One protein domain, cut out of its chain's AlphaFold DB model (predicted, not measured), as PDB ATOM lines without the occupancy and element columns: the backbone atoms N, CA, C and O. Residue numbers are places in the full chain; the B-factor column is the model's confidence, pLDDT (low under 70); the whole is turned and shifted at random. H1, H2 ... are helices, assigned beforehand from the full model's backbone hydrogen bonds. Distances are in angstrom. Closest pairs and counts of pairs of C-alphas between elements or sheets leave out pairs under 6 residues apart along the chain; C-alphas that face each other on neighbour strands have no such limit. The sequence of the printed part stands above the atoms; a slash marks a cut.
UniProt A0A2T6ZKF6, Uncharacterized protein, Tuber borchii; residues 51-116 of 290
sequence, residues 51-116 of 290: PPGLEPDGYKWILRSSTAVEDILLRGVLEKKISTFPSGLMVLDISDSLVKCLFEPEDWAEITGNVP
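What this domain is: This is residues 51 to 116 of the 290 residues of an uncharacterized protein of Tuber borchii (UniProt A0A2T6ZKF6). Little regular structure is present: the model is a rounded tangle of loops with three short helices set in it, H2 near both H1 and H3. From the end of H1, residues 79 to 96 swing out in a wide loop and come back to H2. The printed part has 66 residues with helices H1, H2 and H3 in that order and no named strand; the class is all helix, with only 23 residues in named elements. It is compact, with a radius of gyration of the C-alphas of 11.6 A and spans of 29 by 27 by 20 A.

How they stand to each other: H1, residues 69 to 78, is close to but not clearly touching H2, residues 97 to 100; their closest C-alphas, of Leu 73 and Val 99, are 7.6 A apart. H2 is close to but not clearly touching H3, residues 105 to 113, with the closest C-alphas, of Lys 100 and Trp 108, 6.8 A apart. H1 and H3 are apart. In H1 and H3 every O i to N i+4 pair is within hydrogen-bond range; H2 is too short for such a pair.

Where its parts are: H1 measures 14.5 A from C-alpha 69 at (13.047, -19.824, -42.425). H2 measures 5.0 A. H3 measures 12.0 A and ends at C-alpha 113, (20.670, -30.609, -36.974).

The domain as a whole: The C-alphas of Pro 51 and Pro 116, the two farthest apart, are 33.3 A apart. The printed part has no cut. The link H1 to H2 is long, H2 to H3 tight. Residues 51 to 59 and 83 to 91 have pLDDT under 70.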
ATOM      1  N   PRO A  51       4.521  -9.013 -51.260       35.59
ATOM      2  CA  PRO A  51       5.496  -7.941 -51.051       35.59
ATOM      3  C   PRO A  51       6.887  -8.301 -51.600       35.59
ATOM      4  O   PRO A  51       7.279  -9.471 -51.551       35.59
ATOM      5  N   PRO A  52       7.678  -7.319 -52.076       38.94
ATOM      6  CA  PRO A  52       9.042  -7.567 -52.533       38.94
ATOM      7  C   PRO A  52       9.882  -8.124 -51.373       38.94
ATOM      8  O   PRO A  52      10.187  -7.410 -50.422       38.94
ATOM      9  N   GLY A  53      10.213  -9.416 -51.444       45.41
ATOM     10  CA  GLY A  53      10.950 -10.140 -50.401       45.41
ATOM     11  C   GLY A  53      10.350 -11.489 -49.993       45.41
ATOM     12  O   GLY A  53      11.053 -12.272 -49.366       45.41
ATOM     13  N   LEU A  54       9.107 -11.789 -50.372       48.91
ATOM     14  CA  LEU A  54       8.506 -13.112 -50.185       48.91
ATOM     15  C   LEU A  54       8.674 -13.919 -51.480       48.91
ATOM     16  O   LEU A  54       8.067 -13.617 -52.508       48.91
ATOM     17  N   GLU A  55       9.558 -14.913 -51.453       52.53
ATOM     18  CA  GLU A  55       9.674 -15.888 -52.541       52.53
ATOM     19  C   GLU A  55       8.364 -16.693 -52.673       52.53
ATOM     20  O   GLU A  55       7.637 -16.844 -51.689       52.53
ATOM     21  N   PRO A  56       8.017 -17.216 -53.862       55.53
ATOM     22  CA  PRO A  56       7.016 -18.273 -53.951       55.53
ATOM     23  C   PRO A  56       7.462 -19.441 -53.064       55.53
ATOM     24  O   PRO A  56       8.645 -19.784 -53.077       55.53
ATOM     25  N   ASP A  57       6.539 -20.072 -52.336       55.84
ATOM     26  CA  ASP A  57       6.865 -21.091 -51.320       55.84
ATOM     27  C   ASP A  57       7.727 -22.254 -51.849       55.84
ATOM     28  O   ASP A  57       8.430 -22.902 -51.083       55.84
ATOM     29  N   GLY A  58       7.752 -22.476 -53.169       57.88
ATOM     30  CA  GLY A  58       8.596 -23.477 -53.829       57.88
ATOM     31  C   GLY A  58      10.110 -23.209 -53.842       57.88
ATOM     32  O   GLY A  58      10.842 -24.079 -54.307       57.88
ATOM     33  N   TYR A  59      10.591 -22.051 -53.371       66.75
ATOM     34  CA  TYR A  59      12.031 -21.727 -53.310       66.75
ATOM     35  C   TYR A  59      12.564 -21.466 -51.898       66.75
ATOM     36  O   TYR A  59      13.776 -21.363 -51.718       66.75
ATOM     37  N   LYS A  60      11.673 -21.402 -50.905       77.69
ATOM     38  CA  LYS A  60      12.029 -21.148 -49.509       77.69
ATOM     39  C   LYS A  60      12.476 -22.421 -48.805       77.69
ATOM     40  O   LYS A  60      12.023 -23.523 -49.132       77.69
ATOM     41  N   TRP A  61      13.290 -22.265 -47.769       83.62
ATOM     42  CA  TRP A  61      13.561 -23.356 -46.849       83.62
ATOM     43  C   TRP A  61      12.379 -23.544 -45.888       83.62
ATOM     44  O   TRP A  61      12.203 -22.798 -44.922       83.62
ATOM     45  N   ILE A  62      11.559 -24.560 -46.171       88.31
ATOM     46  CA  ILE A  62      10.405 -24.948 -45.353       88.31
ATOM     47  C   ILE A  62      10.811 -26.020 -44.335       88.31
ATOM     48  O   ILE A  62      11.326 -27.074 -44.710       88.31
ATOM     49  N   LEU A  63      10.553 -25.749 -43.055       89.19
ATOM     50  CA  LEU A  63      10.753 -26.678 -41.937       89.19
ATOM     51  C   LEU A  63       9.566 -27.641 -41.788       89.19
ATOM     52  O   LEU A  63       8.489 -27.418 -42.348       89.19
ATOM     53  N   ARG A  64       9.709 -28.695 -40.973       90.62
ATOM     54  CA  ARG A  64       8.624 -29.673 -40.724       90.62
ATOM     55  C   ARG A  64       7.375 -29.060 -40.097       90.62
ATOM     56  O   ARG A  64       6.279 -29.586 -40.282       90.62
ATOM     57  N   SER A  65       7.530 -27.955 -39.380       89.94
ATOM     58  CA  SER A  65       6.432 -27.149 -38.835       89.94
ATOM     59  C   SER A  65       5.625 -26.400 -39.902       89.94
ATOM     60  O   SER A  65       4.622 -25.771 -39.576       89.94
ATOM     61  N   SER A  66       6.017 -26.488 -41.179       89.56
ATOM     62  CA  SER A  66       5.556 -25.630 -42.282       89.56
ATOM     63  C   SER A  66       6.012 -24.169 -42.168       89.56
ATOM     64  O   SER A  66       5.523 -23.315 -42.907       89.56
ATOM     65  N   THR A  67       6.951 -23.862 -41.269       88.44
ATOM     66  CA  THR A  67       7.543 -22.527 -41.151       88.44
ATOM     67  C   THR A  67       8.582 -22.313 -42.248       88.44
ATOM     68  O   THR A  67       9.473 -23.140 -42.434       88.44
ATOM     69  N   ALA A  68       8.508 -21.179 -42.943       88.19
ATOM     70  CA  ALA A  68       9.569 -20.735 -43.838       88.19
ATOM     71  C   ALA A  68      10.652 -19.971 -43.061       88.19
ATOM     72  O   ALA A  68      10.360 -18.957 -42.412       88.19
ATOM     73  N   VAL A  69      11.906 -20.426 -43.144       86.19
ATOM     74  CA  VAL A  69      13.047 -19.824 -42.425       86.19
ATOM     75  C   VAL A  69      13.243 -18.363 -42.830       86.19
ATOM     76  O   VAL A  69      13.469 -17.492 -41.984       86.19
ATOM     77  N   GLU A  70      13.107 -18.073 -44.119       83.94
ATOM     78  CA  GLU A  70      13.291 -16.739 -44.675       83.94
ATOM     79  C   GLU A  70      12.259 -15.739 -44.137       83.94
ATOM     80  O   GLU A  70      12.597 -14.596 -43.824       83.94
ATOM     81  N   ASP A  71      11.013 -16.173 -43.950       84.44
ATOM     82  CA  ASP A  71       9.935 -15.301 -43.482       84.44
ATOM     83  C   ASP A  71      10.133 -14.909 -42.008       84.44
ATOM     84  O   ASP A  71       9.881 -13.760 -41.625       84.44
ATOM     85  N   ILE A  72      10.637 -15.834 -41.184       87.62
ATOM     86  CA  ILE A  72      10.990 -15.572 -39.780       87.62
ATOM     87  C   ILE A  72      12.144 -14.572 -39.683       87.62
ATOM     88  O   ILE A  72      12.063 -13.593 -38.935       87.62
ATOM     89  N   LEU A  73      13.199 -14.771 -40.476       83.88
ATOM     90  CA  LEU A  73      14.350 -13.867 -40.503       83.88
ATOM     91  C   LEU A  73      13.970 -12.471 -41.003       83.88
ATOM     92  O   LEU A  73      14.358 -11.469 -40.396       83.88
ATOM     93  N   LEU A  74      13.180 -12.390 -42.078       80.56
ATOM     94  CA  LEU A  74      12.692 -11.122 -42.615       80.56
ATOM     95  C   LEU A  74      11.861 -10.376 -41.567       80.56
ATOM     96  O   LEU A  74      12.087  -9.186 -41.337       80.56
ATOM     97  N   ARG A  75      10.955 -11.079 -40.877       84.50
ATOM     98  CA  ARG A  75      10.168 -10.510 -39.778       84.50
ATOM     99  C   ARG A  75      11.062  -9.996 -38.652       84.50
ATOM    100  O   ARG A  75      10.880  -8.863 -38.217       84.50
ATOM    101  N   GLY A  76      12.064 -10.770 -38.238       82.81
ATOM    102  CA  GLY A  76      13.032 -10.361 -37.218       82.81
ATOM    103  C   GLY A  76      13.776  -9.067 -37.574       82.81
ATOM    104  O   GLY A  76      13.968  -8.212 -36.707       82.81
ATOM    105  N   VAL A  77      14.144  -8.877 -38.846       78.94
ATOM    106  CA  VAL A  77      14.760  -7.625 -39.324       78.94
ATOM    107  C   VAL A  77      13.759  -6.471 -39.350       78.94
ATOM    108  O   VAL A  77      14.083  -5.377 -38.884       78.94
ATOM    109  N   LEU A  78      12.551  -6.691 -39.880       80.25
ATOM    110  CA  LEU A  78      11.507  -5.659 -39.958       80.25
ATOM    111  C   LEU A  78      11.096  -5.166 -38.564       80.25
ATOM    112  O   LEU A  78      10.904  -3.967 -38.356       80.25
ATOM    113  N   GLU A  79      11.046  -6.076 -37.594       84.06
ATOM    114  CA  GLU A  79      10.784  -5.787 -36.182       84.06
ATOM    115  C   GLU A  79      12.022  -5.271 -35.428       84.06
ATOM    116  O   GLU A  79      11.937  -4.976 -34.237       84.06
ATOM    117  N   LYS A  80      13.174  -5.136 -36.105       80.38
ATOM    118  CA  LYS A  80      14.463  -4.697 -35.537       80.38
ATOM    119  C   LYS A  80      14.955  -5.557 -34.362       80.38
ATOM    120  O   LYS A  80      15.707  -5.071 -33.518       80.38
ATOM    121  N   LYS A  81      14.548  -6.827 -34.309       78.31
ATOM    122  CA  LYS A  81      15.018  -7.815 -33.322       78.31
ATOM    123  C   LYS A  81      16.425  -8.320 -33.636       78.31
ATOM    124  O   LYS A  81      17.163  -8.673 -32.724       78.31
ATOM    125  N   ILE A  82      16.793  -8.323 -34.915       74.69
ATOM    126  CA  ILE A  82      18.127  -8.683 -35.408       74.69
ATOM    127  C   ILE A  82      18.650  -7.620 -36.380       74.69
ATOM    128  O   ILE A  82      17.885  -6.826 -36.936       74.69
ATOM    129  N   SER A  83      19.974  -7.570 -36.556       68.31
ATOM    130  CA  SER A  83      20.624  -6.579 -37.421       68.31
ATOM    131  C   SER A  83      20.285  -6.783 -38.905       68.31
ATOM    132  O   SER A  83      19.916  -7.872 -39.336       68.31
ATOM    133  N   THR A  84      20.384  -5.712 -39.695       58.75
ATOM    134  CA  THR A  84      19.959  -5.704 -41.099       58.75
ATOM    135  C   THR A  84      20.797  -6.665 -41.941       58.75
ATOM    136  O   THR A  84      22.014  -6.496 -42.053       58.75
ATOM    137  N   PHE A  85      20.144  -7.617 -42.611       60.19
ATOM    138  CA  PHE A  85      20.783  -8.361 -43.689       60.19
ATOM    139  C   PHE A  85      21.038  -7.426 -44.879       60.19
ATOM    140  O   PHE A  85      20.173  -6.614 -45.223       60.19
ATOM    141  N   PRO A  86      22.208  -7.505 -45.527       51.19
ATOM    142  CA  PRO A  86      22.404  -6.880 -46.825       51.19
ATOM    143  C   PRO A  86      21.321  -7.373 -47.785       51.19
ATOM    144  O   PRO A  86      21.089  -8.578 -47.889       51.19
ATOM    145  N   SER A  87      20.652  -6.442 -48.459       45.56
ATOM    146  CA  SER A  87      19.560  -6.707 -49.392       45.56
ATOM    147  C   SER A  87      19.928  -7.856 -50.333       45.56
ATOM    148  O   SER A  87      20.837  -7.729 -51.149       45.56
ATOM    149  N   GLY A  88      19.242  -8.990 -50.202       51.09
ATOM    150  CA  GLY A  88      19.425 -10.141 -51.080       51.09
ATOM    151  C   GLY A  88      20.203 -11.321 -50.491       51.09
ATOM    152  O   GLY A  88      20.112 -12.404 -51.054       51.09
ATOM    153  N   LEU A  89      20.896 -11.174 -49.361       53.94
ATOM    154  CA  LEU A  89      21.726 -12.228 -48.767       53.94
ATOM    155  C   LEU A  89      21.150 -12.704 -47.430       53.94
ATOM    156  O   LEU A  89      21.226 -11.983 -46.439       53.94
ATOM    157  N   MET A  90      20.613 -13.925 -47.392       65.06
ATOM    158  CA  MET A  90      20.141 -14.556 -46.155       65.06
ATOM    159  C   MET A  90      21.173 -15.578 -45.697       65.06
ATOM    160  O   MET A  90      21.187 -16.716 -46.152       65.06
ATOM    161  N   VAL A  91      22.090 -15.131 -44.842       67.75
ATOM    162  CA  VAL A  91      23.044 -16.010 -44.160       67.75
ATOM    163  C   VAL A  91      22.548 -16.182 -42.736       67.75
ATOM    164  O   VAL A  91      22.429 -15.199 -42.005       67.75
ATOM    165  N   LEU A  92      22.250 -17.420 -42.359       77.38
ATOM    166  CA  LEU A  92      21.816 -17.748 -41.012       77.38
ATOM    167  C   LEU A  92      23.040 -17.943 -40.113       77.38
ATOM    168  O   LEU A  92      23.775 -18.917 -40.258       77.38
ATOM    169  N   ASP A  93      23.252 -17.021 -39.178       79.88
ATOM    170  CA  ASP A  93      24.253 -17.200 -38.130       79.88
ATOM    171  C   ASP A  93      23.664 -18.039 -36.991       79.88
ATOM    172  O   ASP A  93      22.941 -17.540 -36.130       79.88
ATOM    173  N   ILE A  94      23.981 -19.334 -36.991       84.12
ATOM    174  CA  ILE A  94      23.515 -20.280 -35.967       84.12
ATOM    175  C   ILE A  94      24.143 -20.047 -34.585       84.12
ATOM    176  O   ILE A  94      23.716 -20.656 -33.603       84.12
ATOM    177  N   SER A  95      25.180 -19.211 -34.499       81.44
ATOM    178  CA  SER A  95      25.825 -18.856 -33.233       81.44
ATOM    179  C   SER A  95      25.205 -17.616 -32.581       81.44
ATOM    180  O   SER A  95      25.400 -17.392 -31.384       81.44
ATOM    181  N   ASP A  96      24.411 -16.841 -33.328       82.00
ATOM    182  CA  ASP A  96      23.752 -15.647 -32.815       82.00
ATOM    183  C   ASP A  96      22.523 -16.013 -31.966       82.00
ATOM    184  O   ASP A  96      21.497 -16.505 -32.443       82.00
ATOM    185  N   SER A  97      22.619 -15.717 -30.669       86.56
ATOM    186  CA  SER A  97      21.528 -15.914 -29.713       86.56
ATOM    187  C   SER A  97      20.243 -15.159 -30.076       86.56
ATOM    188  O   SER A  97      19.157 -15.661 -29.794       86.56
ATOM    189  N   LEU A  98      20.336 -13.988 -30.717       85.88
ATOM    190  CA  LEU A  98      19.164 -13.216 -31.132       85.88
ATOM    191  C   LEU A  98      18.447 -13.892 -32.297       85.88
ATOM    192  O   LEU A  98      17.220 -13.933 -32.306       85.88
ATOM    193  N   VAL A  99      19.208 -14.455 -33.238       86.06
ATOM    194  CA  VAL A  99      18.670 -15.236 -34.358       86.06
ATOM    195  C   VAL A  99      17.989 -16.496 -33.838       86.06
ATOM    196  O   VAL A  99      16.855 -16.769 -34.222       86.06
ATOM    197  N   LYS A 100      18.625 -17.214 -32.904       90.38
ATOM    198  CA  LYS A 100      18.029 -18.384 -32.244       90.38
ATOM    199  C   LYS A 100      16.668 -18.073 -31.620       90.38
ATOM    200  O   LYS A 100      15.733 -18.848 -31.784       90.38
ATOM    201  N   CYS A 101      16.545 -16.937 -30.936       91.69
ATOM    202  CA  CYS A 101      15.304 -16.512 -30.280       91.69
ATOM    203  C   CYS A 101      14.154 -16.169 -31.245       91.69
ATOM    204  O   CYS A 101      13.056 -15.870 -30.775       91.69
ATOM    205  N   LEU A 102      14.379 -16.163 -32.563       90.06
ATOM    206  CA  LEU A 102      13.313 -15.972 -33.549       90.06
ATOM    207  C   LEU A 102      12.535 -17.259 -33.851       90.06
ATOM    208  O   LEU A 102      11.440 -17.169 -34.403       90.06
ATOM    209  N   PHE A 103      13.098 -18.422 -33.521       92.69
ATOM    210  CA  PHE A 103      12.551 -19.727 -33.874       92.69
ATOM    211  C   PHE A 103      12.019 -20.459 -32.646       92.69
ATOM    212  O   PHE A 103      12.556 -20.327 -31.543       92.69
ATOM    213  N   GLU A 104      10.996 -21.281 -32.866       94.62
ATOM    214  CA  GLU A 104      10.561 -22.248 -31.862       94.62
ATOM    215  C   GLU A 104      11.666 -23.295 -31.612       94.62
ATOM    216  O   GLU A 104      12.475 -23.572 -32.510       94.62
ATOM    217  N   PRO A 105      11.745 -23.888 -30.406       95.44
ATOM    218  CA  PRO A 105      12.809 -24.829 -30.055       95.44
ATOM    219  C   PRO A 105      12.946 -26.017 -31.019       95.44
ATOM    220  O   PRO A 105      14.068 -26.444 -31.304       95.44
ATOM    221  N   GLU A 106      11.830 -26.537 -31.528       95.06
ATOM    222  CA  GLU A 106      11.781 -27.664 -32.463       95.06
ATOM    223  C   GLU A 106      12.338 -27.282 -33.841       95.06
ATOM    224  O   GLU A 106      13.173 -28.001 -34.393       95.06
ATOM    225  N   ASP A 107      11.939 -26.113 -34.349       93.69
ATOM    226  CA  ASP A 107      12.418 -25.545 -35.612       93.69
ATOM    227  C   ASP A 107      13.923 -25.263 -35.544       93.69
ATOM    228  O   ASP A 107      14.682 -25.593 -36.456       93.69
ATOM    229  N   TRP A 108      14.388 -24.714 -34.419       93.88
ATOM    230  CA  TRP A 108      15.809 -24.465 -34.203       93.88
ATOM    231  C   TRP A 108      16.637 -25.755 -34.150       93.88
ATOM    232  O   TRP A 108      17.760 -25.805 -34.668       93.88
ATOM    233  N   ALA A 109      16.104 -26.810 -33.529       93.56
ATOM    234  CA  ALA A 109      16.753 -28.117 -33.493       93.56
ATOM    235  C   ALA A 109      16.848 -28.740 -34.896       93.56
ATOM    236  O   ALA A 109      17.886 -29.309 -35.235       93.56
ATOM    237  N   GLU A 110      15.815 -28.590 -35.729       92.25
ATOM    238  CA  GLU A 110      15.851 -29.017 -37.132       92.25
ATOM    239  C   GLU A 110      16.906 -28.240 -37.931       92.25
ATOM    240  O   GLU A 110      17.752 -28.847 -38.591       92.25
ATOM    241  N   ILE A 111      16.906 -26.908 -37.833       88.94
ATOM    242  CA  ILE A 111      17.879 -26.036 -38.506       88.94
ATOM    243  C   ILE A 111      19.309 -26.448 -38.146       88.94
ATOM    244  O   ILE A 111      20.132 -26.701 -39.024       88.94
ATOM    245  N   THR A 112      19.612 -26.528 -36.849       89.19
ATOM    246  CA  THR A 112      20.972 -26.821 -36.376       89.19
ATOM    247  C   THR A 112      21.380 -28.273 -36.608       89.19
ATOM    248  O   THR A 112      22.558 -28.535 -36.830       89.19
ATOM    249  N   GLY A 113      20.424 -29.207 -36.637       85.56
ATOM    250  CA  GLY A 113      20.670 -30.609 -36.974       85.56
ATOM    251  C   GLY A 113      21.084 -30.840 -38.432       85.56
ATOM    252  O   GLY A 113      21.742 -31.838 -38.715       85.56
ATOM    253  N   ASN A 114      20.747 -29.920 -39.342       83.25
ATOM    254  CA  ASN A 114      21.182 -29.965 -40.743       83.25
ATOM    255  C   ASN A 114      22.584 -29.373 -40.966       83.25
ATOM    256  O   ASN A 114      23.118 -29.467 -42.069       83.25
ATOM    257  N   VAL A 115      23.193 -28.764 -39.945       81.38
ATOM    258  CA  VAL A 115      24.537 -28.194 -40.059       81.38
ATOM    259  C   VAL A 115      25.568 -29.296 -39.810       81.38
ATOM    260  O   VAL A 115      25.593 -29.866 -38.715       81.38
ATOM    261  N   PRO A 116      26.450 -29.600 -40.781       78.88
ATOM    262  CA  PRO A 116      27.517 -30.565 -40.568       78.88
ATOM    263  C   PRO A 116      28.404 -30.149 -39.394       78.88
ATOM    264  O   PRO A 116      28.713 -28.968 -39.213       78.88
TER     265      PRO A 116